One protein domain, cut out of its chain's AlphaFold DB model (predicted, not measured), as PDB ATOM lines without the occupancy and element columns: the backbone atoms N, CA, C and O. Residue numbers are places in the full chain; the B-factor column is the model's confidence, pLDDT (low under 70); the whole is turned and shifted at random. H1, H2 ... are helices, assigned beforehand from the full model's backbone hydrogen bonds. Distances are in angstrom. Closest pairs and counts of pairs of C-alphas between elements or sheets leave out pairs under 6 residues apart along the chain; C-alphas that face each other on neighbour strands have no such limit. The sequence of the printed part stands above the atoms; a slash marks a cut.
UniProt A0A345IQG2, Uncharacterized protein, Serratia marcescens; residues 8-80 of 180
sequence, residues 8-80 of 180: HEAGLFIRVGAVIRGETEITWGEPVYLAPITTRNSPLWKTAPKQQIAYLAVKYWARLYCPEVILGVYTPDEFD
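This is residues 8 to 80 of the 180 residues of an uncharacterized protein of Serratia marcescens (UniProt A0A345IQG2). A long folded-back ribbon with no named element, residues 8 to 43, runs over one long helix, H2, with short helices H1 and H3 at H2's ends and a tail, residues 72 to 80 with H4, sticking out. Short antiparallel pairings join residues 13 to 14 with 32 to 33 and 17 to 18 with 27 to 28. The printed 73 residues are all helix by class, though named helices hold 30; the whole is loose, radius of gyration of the C-alphas 15.0 A, spanning 48 by 27 by 16 A.

H1 is residues 44 to 47, from C-alpha 44 at (143.778, 202.990, 261.116). H2, residues 49 to 65, is 24.6 A long. H3 is residues 67 to 71; H4, residues 76 to 79, ends at (177.712, 212.021, 272.168).

H2 only just touches H1 and H3, each only at the corner with 3 C-alpha pairs within 8 A; closest are Trp 45 and Gln 52, 6.0 A, and Arg 63 and Ile 70, 7.0 A. H4 is apart from H1, H2 and H3. In H2 and H3 every O i to N i+4 pair is within hydrogen-bond range; H1 and H4 are too short for one.

The C-alphas of His 8 and Asp 80, the farthest apart, are 50.3 A apart. The printed part has no cut, and its three links are tight. pLDDT is under 70 at residues 72 and 74 to 80.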
ATOM      1  N   HIS A   8     138.434 185.829 256.996       71.00
ATOM      2  CA  HIS A   8     139.450 186.429 256.125       71.00
ATOM      3  C   HIS A   8     140.765 186.785 256.844       71.00
ATOM      4  O   HIS A   8     141.773 187.035 256.188       71.00
ATOM      5  N   GLU A   9     140.776 186.818 258.179       81.88
ATOM      6  CA  GLU A   9     141.963 187.125 258.991       81.88
ATOM      7  C   GLU A   9     142.639 185.862 259.548       81.88
ATOM      8  O   GLU A   9     143.733 185.940 260.117       81.88
ATOM      9  N   ALA A  10     141.996 184.697 259.417       83.88
ATOM     10  CA  ALA A  10     142.517 183.434 259.915       83.88
ATOM     11  C   ALA A  10     143.829 183.078 259.200       83.88
ATOM     12  O   ALA A  10     143.899 183.032 257.975       83.88
ATOM     13  N   GLY A  11     144.892 182.858 259.978       86.31
ATOM     14  CA  GLY A  11     146.226 182.559 259.449       86.31
ATOM     15  C   GLY A  11     146.992 183.763 258.890       86.31
ATOM     16  O   GLY A  11     148.170 183.615 258.575       86.31
ATOM     17  N   LEU A  12     146.393 184.959 258.814       90.62
ATOM     18  CA  LEU A  12     147.115 186.162 258.400       90.62
ATOM     19  C   LEU A  12     148.018 186.648 259.538       90.62
ATOM     20  O   LEU A  12     147.534 186.977 260.625       90.62
ATOM     21  N   PHE A  13     149.318 186.751 259.272       93.94
ATOM     22  CA  PHE A  13     150.287 187.302 260.214       93.94
ATOM     23  C   PHE A  13     151.348 188.157 259.527       93.94
ATOM     24  O   PHE A  13     151.560 188.076 258.318       93.94
ATOM     25  N   ILE A  14     152.038 188.959 260.334       94.94
ATOM     26  CA  ILE A  14     153.297 189.609 259.966       94.94
ATOM     27  C   ILE A  14     154.384 189.129 260.918       94.94
ATOM     28  O   ILE A  14     154.150 188.983 262.116       94.94
ATOM     29  N   ARG A  15     155.586 188.906 260.388       95.69
ATOM     30  CA  ARG A  15     156.789 188.647 261.177       95.69
ATOM     31  C   ARG A  15     157.831 189.703 260.839       95.69
ATOM     32  O   ARG A  15     158.033 190.012 259.668       95.69
ATOM     33  N   VAL A  16     158.465 190.257 261.865       96.31
ATOM     34  CA  VAL A  16     159.515 191.272 261.731       96.31
ATOM     35  C   VAL A  16     160.836 190.658 262.161       96.31
ATOM     36  O   VAL A  16     160.871 189.866 263.102       96.31
ATOM     37  N   GLY A  17     161.907 191.011 261.462       96.31
ATOM     38  CA  GLY A  17     163.267 190.670 261.839       96.31
ATOM     39  C   GLY A  17     164.228 191.742 261.355       96.31
ATOM     40  O   GLY A  17     163.948 192.432 260.372       96.31
ATOM     41  N   ALA A  18     165.339 191.881 262.061       95.38
ATOM     42  CA  ALA A  18     166.446 192.747 261.684       95.38
ATOM     43  C   ALA A  18     167.763 192.082 262.091       95.38
ATOM     44  O   ALA A  18     167.770 191.188 262.934       95.38
ATOM     45  N   VAL A  19     168.865 192.509 261.481       95.56
ATOM     46  CA  VAL A  19     170.209 192.113 261.912       95.56
ATOM     47  C   VAL A  19     170.657 193.111 262.972       95.56
ATOM     48  O   VAL A  19     170.746 194.310 262.694       95.56
ATOM     49  N   ILE A  20     170.889 192.633 264.193       91.06
ATOM     50  CA  ILE A  20     171.339 193.474 265.306       91.06
ATOM     51  C   ILE A  20     172.823 193.807 265.119       91.06
ATOM     52  O   ILE A  20     173.591 193.036 264.541       91.06
ATOM     53  N   ARG A  21     173.254 194.984 265.586       86.44
ATOM     54  CA  ARG A  21     174.661 195.394 265.505       86.44
ATOM     55  C   ARG A  21     175.548 194.363 266.215       86.44
ATOM     56  O   ARG A  21     175.415 194.159 267.414       86.44
ATOM     57  N   GLY A  22     176.489 193.782 265.475       90.44
ATOM     58  CA  GLY A  22     177.391 192.741 265.977       90.44
ATOM     59  C   GLY A  22     176.914 191.313 265.699       90.44
ATOM     60  O   GLY A  22     177.698 190.384 265.861       90.44
ATOM     61  N   GLU A  23     175.682 191.137 265.218       92.06
ATOM     62  CA  GLU A  23     175.166 189.859 264.726       92.06
ATOM     63  C   GLU A  23     175.293 189.773 263.197       92.06
ATOM     64  O   GLU A  23     175.356 190.781 262.492       92.06
ATOM     65  N   THR A  24     175.347 188.549 262.673       93.94
ATOM     66  CA  THR A  24     175.376 188.268 261.224       93.94
ATOM     67  C   THR A  24     174.072 187.669 260.714       93.94
ATOM     68  O   THR A  24     173.808 187.690 259.514       93.94
ATOM     69  N   GLU A  25     173.267 187.113 261.615       96.56
ATOM     70  CA  GLU A  25     171.993 186.480 261.300       96.56
ATOM     71  C   GLU A  25     170.827 187.420 261.609       96.56
ATOM     72  O   GLU A  25     170.950 188.386 262.359       96.56
ATOM     73  N   ILE A  26     169.676 187.152 260.993       97.06
ATOM     74  CA  ILE A  26     168.464 187.926 261.251       97.06
ATOM     75  C   ILE A  26     167.852 187.451 262.566       97.06
ATOM     76  O   ILE A  26     167.402 186.306 262.674       97.06
ATOM     77  N   THR A  27     167.722 188.362 263.521       96.31
ATOM     78  CA  THR A  27     166.966 188.134 264.746       96.31
ATOM     79  C   THR A  27     165.481 188.286 264.431       96.31
ATOM     80  O   THR A  27     164.947 189.389 264.284       96.31
ATOM     81  N   TRP A  28     164.781 187.167 264.276       97.38
ATOM     82  CA  TRP A  28     163.349 187.177 263.996       97.38
ATOM     83  C   TRP A  28     162.514 187.308 265.275       97.38
ATOM     84  O   TRP A  28     162.766 186.643 266.275       97.38
ATOM     85  N   GLY A  29     161.456 188.112 265.222       94.75
ATOM     86  CA  GLY A  29     160.428 188.157 266.261       94.75
ATOM     87  C   GLY A  29     159.377 187.068 266.099       94.75
ATOM     88  O   GLY A  29     159.340 186.345 265.099       94.75
ATOM     89  N   GLU A  30     158.478 186.998 267.074       94.94
ATOM     90  CA  GLU A  30     157.301 186.138 267.002       94.94
ATOM     91  C   GLU A  30     156.328 186.608 265.903       94.94
ATOM     92  O   GLU A  30     156.135 187.817 265.720       94.94
ATOM     93  N   PRO A  31     155.694 185.686 265.157       95.50
ATOM     94  CA  PRO A  31     154.621 186.024 264.230       95.50
ATOM     95  C   PRO A  31     153.445 186.705 264.945       95.50
ATOM     96  O   PRO A  31     152.860 186.163 265.884       95.50
ATOM     97  N   VAL A  32     153.044 187.879 264.465       95.38
ATOM     98  CA  VAL A  32     151.879 188.611 264.970       95.38
ATOM     99  C   VAL A  32     150.684 188.325 264.075       95.38
ATOM    100  O   VAL A  32     150.601 188.837 262.959       95.38
ATOM    101  N   TYR A  33     149.761 187.504 264.570       93.62
ATOM    102  CA  TYR A  33     148.535 187.127 263.865       93.62
ATOM    103  C   TYR A  33     147.449 188.198 264.002       93.62
ATOM    104  O   TYR A  33     147.248 188.752 265.083       93.62
ATOM    105  N   LEU A  34     146.696 188.450 262.928       91.00
ATOM    106  CA  LEU A  34     145.641 189.469 262.915       91.00
ATOM    107  C   LEU A  34     144.390 189.043 263.702       91.00
ATOM    108  O   LEU A  34     143.841 189.831 264.476       91.00
ATOM    109  N   ALA A  35     143.963 187.788 263.538       89.44
ATOM    110  CA  ALA A  35     142.755 187.243 264.160       89.44
ATOM    111  C   ALA A  35     142.679 187.372 265.707       89.44
ATOM    112  O   ALA A  35     141.616 187.767 266.211       89.44
ATOM    113  N   PRO A  36     143.751 187.083 266.485       88.75
ATOM    114  CA  PRO A  36     143.721 187.211 267.945       88.75
ATOM    115  C   PRO A  36     143.767 188.662 268.449       88.75
ATOM    116  O   PRO A  36     143.527 188.895 269.633       88.75
ATOM    117  N   ILE A  37     144.030 189.657 267.592       89.06
ATOM    118  CA  ILE A  37     144.049 191.069 267.997       89.06
ATOM    119  C   ILE A  37     142.609 191.570 268.150       89.06
ATOM    120  O   ILE A  37     141.957 191.979 267.182       89.06
ATOM    121  N   THR A  38     142.113 191.531 269.385       85.88
ATOM    122  CA  THR A  38     140.755 191.954 269.757       85.88
ATOM    123  C   THR A  38     140.643 193.467 269.934       85.88
ATOM    124  O   THR A  38     139.701 194.080 269.434       85.88
ATOM    125  N   THR A  39     141.619 194.088 270.594       88.12
ATOM    126  CA  THR A  39     141.606 195.523 270.901       88.12
ATOM    127  C   THR A  39     142.147 196.344 269.731       88.12
ATOM    128  O   THR A  39     143.348 196.358 269.463       88.12
ATOM    129  N   ARG A  40     141.260 197.070 269.038       90.38
ATOM    130  CA  ARG A  40     141.574 197.864 267.836       90.38
ATOM    131  C   ARG A  40     141.196 199.341 268.007       90.38
ATOM    132  O   ARG A  40     140.358 199.870 267.289       90.38
ATOM    133  N   ASN A  41     141.853 200.021 268.947       89.88
ATOM    134  CA  ASN A  41     141.502 201.386 269.385       89.88
ATOM    135  C   ASN A  41     141.890 202.518 268.410       89.88
ATOM    136  O   ASN A  41     141.737 203.688 268.740       89.88
ATOM    137  N   SER A  42     142.422 202.189 267.231       91.44
ATOM    138  CA  SER A  42     142.817 203.166 266.209       91.44
ATOM    139  C   SER A  42     141.896 203.075 264.989       91.44
ATOM    140  O   SER A  42     141.654 201.964 264.507       91.44
ATOM    141  N   PRO A  43     141.439 204.202 264.410       91.88
ATOM    142  CA  PRO A  43     140.705 204.183 263.144       91.88
ATOM    143  C   PRO A  43     141.535 203.585 261.993       91.88
ATOM    144  O   PRO A  43     140.959 203.041 261.049       91.88
ATOM    145  N   LEU A  44     142.872 203.587 262.104       92.12
ATOM    146  CA  LEU A  44     143.778 202.990 261.116       92.12
ATOM    147  C   LEU A  44     143.586 201.479 260.955       92.12
ATOM    148  O   LEU A  44     143.917 200.943 259.906       92.12
ATOM    149  N   TRP A  45     142.985 200.784 261.924       91.25
ATOM    150  CA  TRP A  45     142.611 199.378 261.736       91.25
ATOM    151  C   TRP A  45     141.584 199.175 260.613       91.25
ATOM    152  O   TRP A  45     141.500 198.075 260.078       91.25
ATOM    153  N   LYS A  46     140.811 200.210 260.257       88.19
ATOM    154  CA  LYS A  46     139.852 200.172 259.143       88.19
ATOM    155  C   LYS A  46     140.454 200.720 257.852       88.19
ATOM    156  O   LYS A  46     140.284 200.113 256.803       88.19
ATOM    157  N   THR A  47     141.141 201.859 257.925       92.06
ATOM    158  CA  THR A  47     141.640 202.568 256.733       92.06
ATOM    159  C   THR A  47     143.007 202.076 256.256       92.06
ATOM    160  O   THR A  47     143.280 202.110 255.061       92.06
ATOM    161  N   ALA A  48     143.859 201.591 257.162       91.56
ATOM    162  CA  ALA A  48     145.223 201.143 256.876       91.56
ATOM    163  C   ALA A  48     145.623 199.904 257.717       91.56
ATOM    164  O   ALA A  48     146.630 199.928 258.436       91.56
ATOM    165  N   PRO A  49     144.877 198.782 257.635       89.81
ATOM    166  CA  PRO A  49     145.070 197.621 258.510       89.81
ATOM    167  C   PRO A  49     146.474 197.014 258.415       89.81
ATOM    168  O   PRO A  49     147.039 196.622 259.434       89.81
ATOM    169  N   LYS A  50     147.066 196.987 257.211       90.06
ATOM    170  CA  LYS A  50     148.427 196.478 256.972       90.06
ATOM    171  C   LYS A  50     149.486 197.280 257.728       90.06
ATOM    172  O   LYS A  50     150.375 196.699 258.341       90.06
ATOM    173  N   GLN A  51     149.372 198.606 257.708       93.88
ATOM    174  CA  GLN A  51     150.290 199.483 258.429       93.88
ATOM    175  C   GLN A  51     150.155 199.275 259.937       93.88
ATOM    176  O   GLN A  51     151.151 199.205 260.650       93.88
ATOM    177  N   GLN A  52     148.923 199.125 260.414       94.75
ATOM    178  CA  GLN A  52     148.646 199.014 261.836       94.75
ATOM    179  C   GLN A  52     149.173 197.704 262.445       94.75
ATOM    180  O   GLN A  52     149.785 197.729 263.514       94.75
ATOM    181  N   ILE A  53     149.000 196.568 261.759       93.88
ATOM    182  CA  ILE A  53     149.586 195.289 262.194       93.88
ATOM    183  C   ILE A  53     151.112 195.264 262.031       93.88
ATOM    184  O   ILE A  53     151.798 194.742 262.908       93.88
ATOM    185  N   ALA A  54     151.664 195.894 260.987       94.75
ATOM    186  CA  ALA A  54     153.112 196.032 260.834       94.75
ATOM    187  C   ALA A  54     153.728 196.852 261.977       94.75
ATOM    188  O   ALA A  54     154.696 196.417 262.595       94.75
ATOM    189  N   TYR A  55     153.126 197.995 262.320       94.38
ATOM    190  CA  TYR A  55     153.549 198.815 263.455       94.38
ATOM    191  C   TYR A  55     153.527 198.021 264.764       94.38
ATOM    192  O   TYR A  55     154.475 198.087 265.546       94.38
ATOM    193  N   LEU A  56     152.470 197.237 264.998       93.94
ATOM    194  CA  LEU A  56     152.371 196.404 266.192       93.94
ATOM    195  C   LEU A  56     153.491 195.353 266.254       93.94
ATOM    196  O   LEU A  56     154.109 195.193 267.306       93.94
ATOM    197  N   ALA A  57     153.787 194.687 265.135       95.38
ATOM    198  CA  ALA A  57     154.856 193.696 265.049       95.38
ATOM    199  C   ALA A  57     156.245 194.310 265.283       95.38
ATOM    200  O   ALA A  57     157.014 193.785 266.088       95.38
ATOM    201  N   VAL A  58     156.539 195.462 264.668       95.06
ATOM    202  CA  VAL A  58     157.797 196.197 264.892       95.06
ATOM    203  C   VAL A  58     157.917 196.628 266.353       95.06
ATOM    204  O   VAL A  58     158.965 196.453 266.968       95.06
ATOM    205  N   LYS A  59     156.832 197.134 266.945       92.62
ATOM    206  CA  LYS A  59     156.796 197.553 268.350       92.62
ATOM    207  C   LYS A  59     157.086 196.401 269.311       92.62
ATOM    208  O   LYS A  59     157.766 196.611 270.311       92.62
ATOM    209  N   TYR A  60     156.551 195.207 269.059       94.56
ATOM    210  CA  TYR A  60     156.840 194.031 269.885       94.56
ATOM    211  C   TYR A  60     158.275 193.546 269.706       94.56
ATOM    212  O   TYR A  60     158.938 193.285 270.705       94.56
ATOM    213  N   TRP A  61     158.770 193.507 268.468       95.75
ATOM    214  CA  TRP A  61     160.155 193.137 268.178       95.75
ATOM    215  C   TRP A  61     161.151 194.070 268.877       95.75
ATOM    216  O   TRP A  61     162.000 193.617 269.641       95.75
ATOM    217  N   ALA A  62     160.988 195.382 268.700       93.75
ATOM    218  CA  ALA A  62     161.900 196.371 269.263       93.75
ATOM    219  C   ALA A  62     161.890 196.362 270.800       93.75
ATOM    220  O   ALA A  62     162.926 196.557 271.414       93.75
ATOM    221  N   ARG A  63     160.761 196.055 271.450       92.06
ATOM    222  CA  ARG A  63     160.724 195.923 272.919       92.06
ATOM    223  C   ARG A  63     161.541 194.760 273.462       92.06
ATOM    224  O   ARG A  63     161.962 194.834 274.610       92.06
ATOM    225  N   LEU A  64     161.688 193.694 272.685       92.38
ATOM    226  CA  LEU A  64     162.437 192.513 273.098       92.38
ATOM    227  C   LEU A  64     163.934 192.687 272.847       92.38
ATOM    228  O   LEU A  64     164.729 192.322 273.705       92.38
ATOM    229  N   TYR A  65     164.298 193.247 271.693       92.19
ATOM    230  CA  TYR A  65     165.680 193.212 271.207       92.19
ATOM    231  C   TYR A  65     166.386 194.569 271.176       92.19
ATOM    232  O   TYR A  65     167.610 194.602 271.212       92.19
ATOM    233  N   CYS A  66     165.636 195.672 271.121       89.50
ATOM    234  CA  CYS A  66     166.183 197.032 271.123       89.50
ATOM    235  C   CYS A  66     165.387 197.967 272.062       89.50
ATOM    236  O   CYS A  66     164.868 199.004 271.618       89.50
ATOM    237  N   PRO A  67     165.188 197.602 273.347       86.62
ATOM    238  CA  PRO A  67     164.408 198.415 274.282       86.62
ATOM    239  C   PRO A  67     164.999 199.817 274.487       86.62
ATOM    240  O   PRO A  67     164.249 200.767 274.721       86.62
ATOM    241  N   GLU A  68     166.316 199.965 274.355       77.88
ATOM    242  CA  GLU A  68     167.051 201.226 274.449       77.88
ATOM    243  C   GLU A  68     166.589 202.253 273.407       77.88
ATOM    244  O   GLU A  68     166.408 203.426 273.738       77.88
ATOM    245  N   VAL A  69     166.268 201.801 272.191       75.75
ATOM    246  CA  VAL A  69     165.758 202.654 271.106       75.75
ATOM    247  C   VAL A  69     164.357 203.182 271.430       75.75
ATOM    248  O   VAL A  69     164.012 204.308 271.085       75.75
ATOM    249  N   ILE A  70     163.536 202.392 272.129       74.50
ATOM    250  CA  ILE A  70     162.184 202.808 272.539       74.50
ATOM    251  C   ILE A  70     162.230 203.770 273.729       74.50
ATOM    252  O   ILE A  70     161.378 204.651 273.838       74.50
ATOM    253  N   LEU A  71     163.195 203.586 274.627       74.88
ATOM    254  CA  LEU A  71     163.360 204.407 275.826       74.88
ATOM    255  C   LEU A  71     164.145 205.702 275.565       74.88
ATOM    256  O   LEU A  71     164.275 206.511 276.481       74.88
ATOM    257  N   GLY A  72     164.622 205.921 274.333       69.62
ATOM    258  CA  GLY A  72     165.372 207.119 273.953       69.62
ATOM    259  C   GLY A  72     166.736 207.201 274.635       69.62
ATOM    260  O   GLY A  72     167.185 208.293 274.978       69.62
ATOM    261  N   VAL A  73     167.364 206.051 274.900       72.00
ATOM    262  CA  VAL A  73     168.712 206.012 275.472       72.00
ATOM    263  C   VAL A  73     169.696 206.445 274.399       72.00
ATOM    264  O   VAL A  73     169.702 205.885 273.305       72.00
ATOM    265  N   TYR A  74     170.529 207.427 274.739       60.81
ATOM    266  CA  TYR A  74     171.508 207.960 273.810       60.81
ATOM    267  C   TYR A  74     172.523 206.894 273.395       60.81
ATOM    268  O   TYR A  74     173.094 206.209 274.253       60.81
ATOM    269  N   THR A  75     172.771 206.764 272.094       66.94
ATOM    270  CA  THR A  75     173.838 205.889 271.598       66.94
ATOM    271  C   THR A  75     175.193 206.605 271.690       66.94
ATOM    272  O   THR A  75     175.242 207.835 271.680       66.94
ATOM    273  N   PRO A  76     176.327 205.887 271.811       66.44
ATOM    274  CA  PRO A  76     177.646 206.518 271.944       66.44
ATOM    275  C   PRO A  76     177.969 207.532 270.835       66.44
ATOM    276  O   PRO A  76     178.564 208.570 271.102       66.44
ATOM    277  N   ASP A  77     177.508 207.276 269.612       67.31
ATOM    278  CA  ASP A  77     177.655 208.166 268.457       67.31
ATOM    279  C   ASP A  77     176.849 209.473 268.563       67.31
ATOM    280  O   ASP A  77     177.211 210.468 267.938       67.31
ATOM    281  N   GLU A  78     175.800 209.523 269.390       66.19
ATOM    282  CA  GLU A  78     175.052 210.756 269.662       66.19
ATOM    283  C   GLU A  78     175.804 211.707 270.611       66.19
ATOM    284  O   GLU A  78     175.493 212.902 270.648       66.19
ATOM    285  N   PHE A  79     176.816 211.210 271.334       60.34
ATOM    286  CA  PHE A  79     177.712 212.021 272.168       60.34
ATOM    287  C   PHE A  79     178.903 212.602 271.392       60.34
ATOM    288  O   PHE A  79     179.428 213.638 271.793       60.34
ATOM    289  N   ASP A  80     179.295 211.992 270.267       62.53
ATOM    290  CA  ASP A  80     180.415 212.445 269.423       62.53
ATOM    291  C   ASP A  80     180.049 213.626 268.499       62.53
ATOM    292  O   ASP A  80     180.862 214.075 267.683       62.53
TER     293      ASP A  80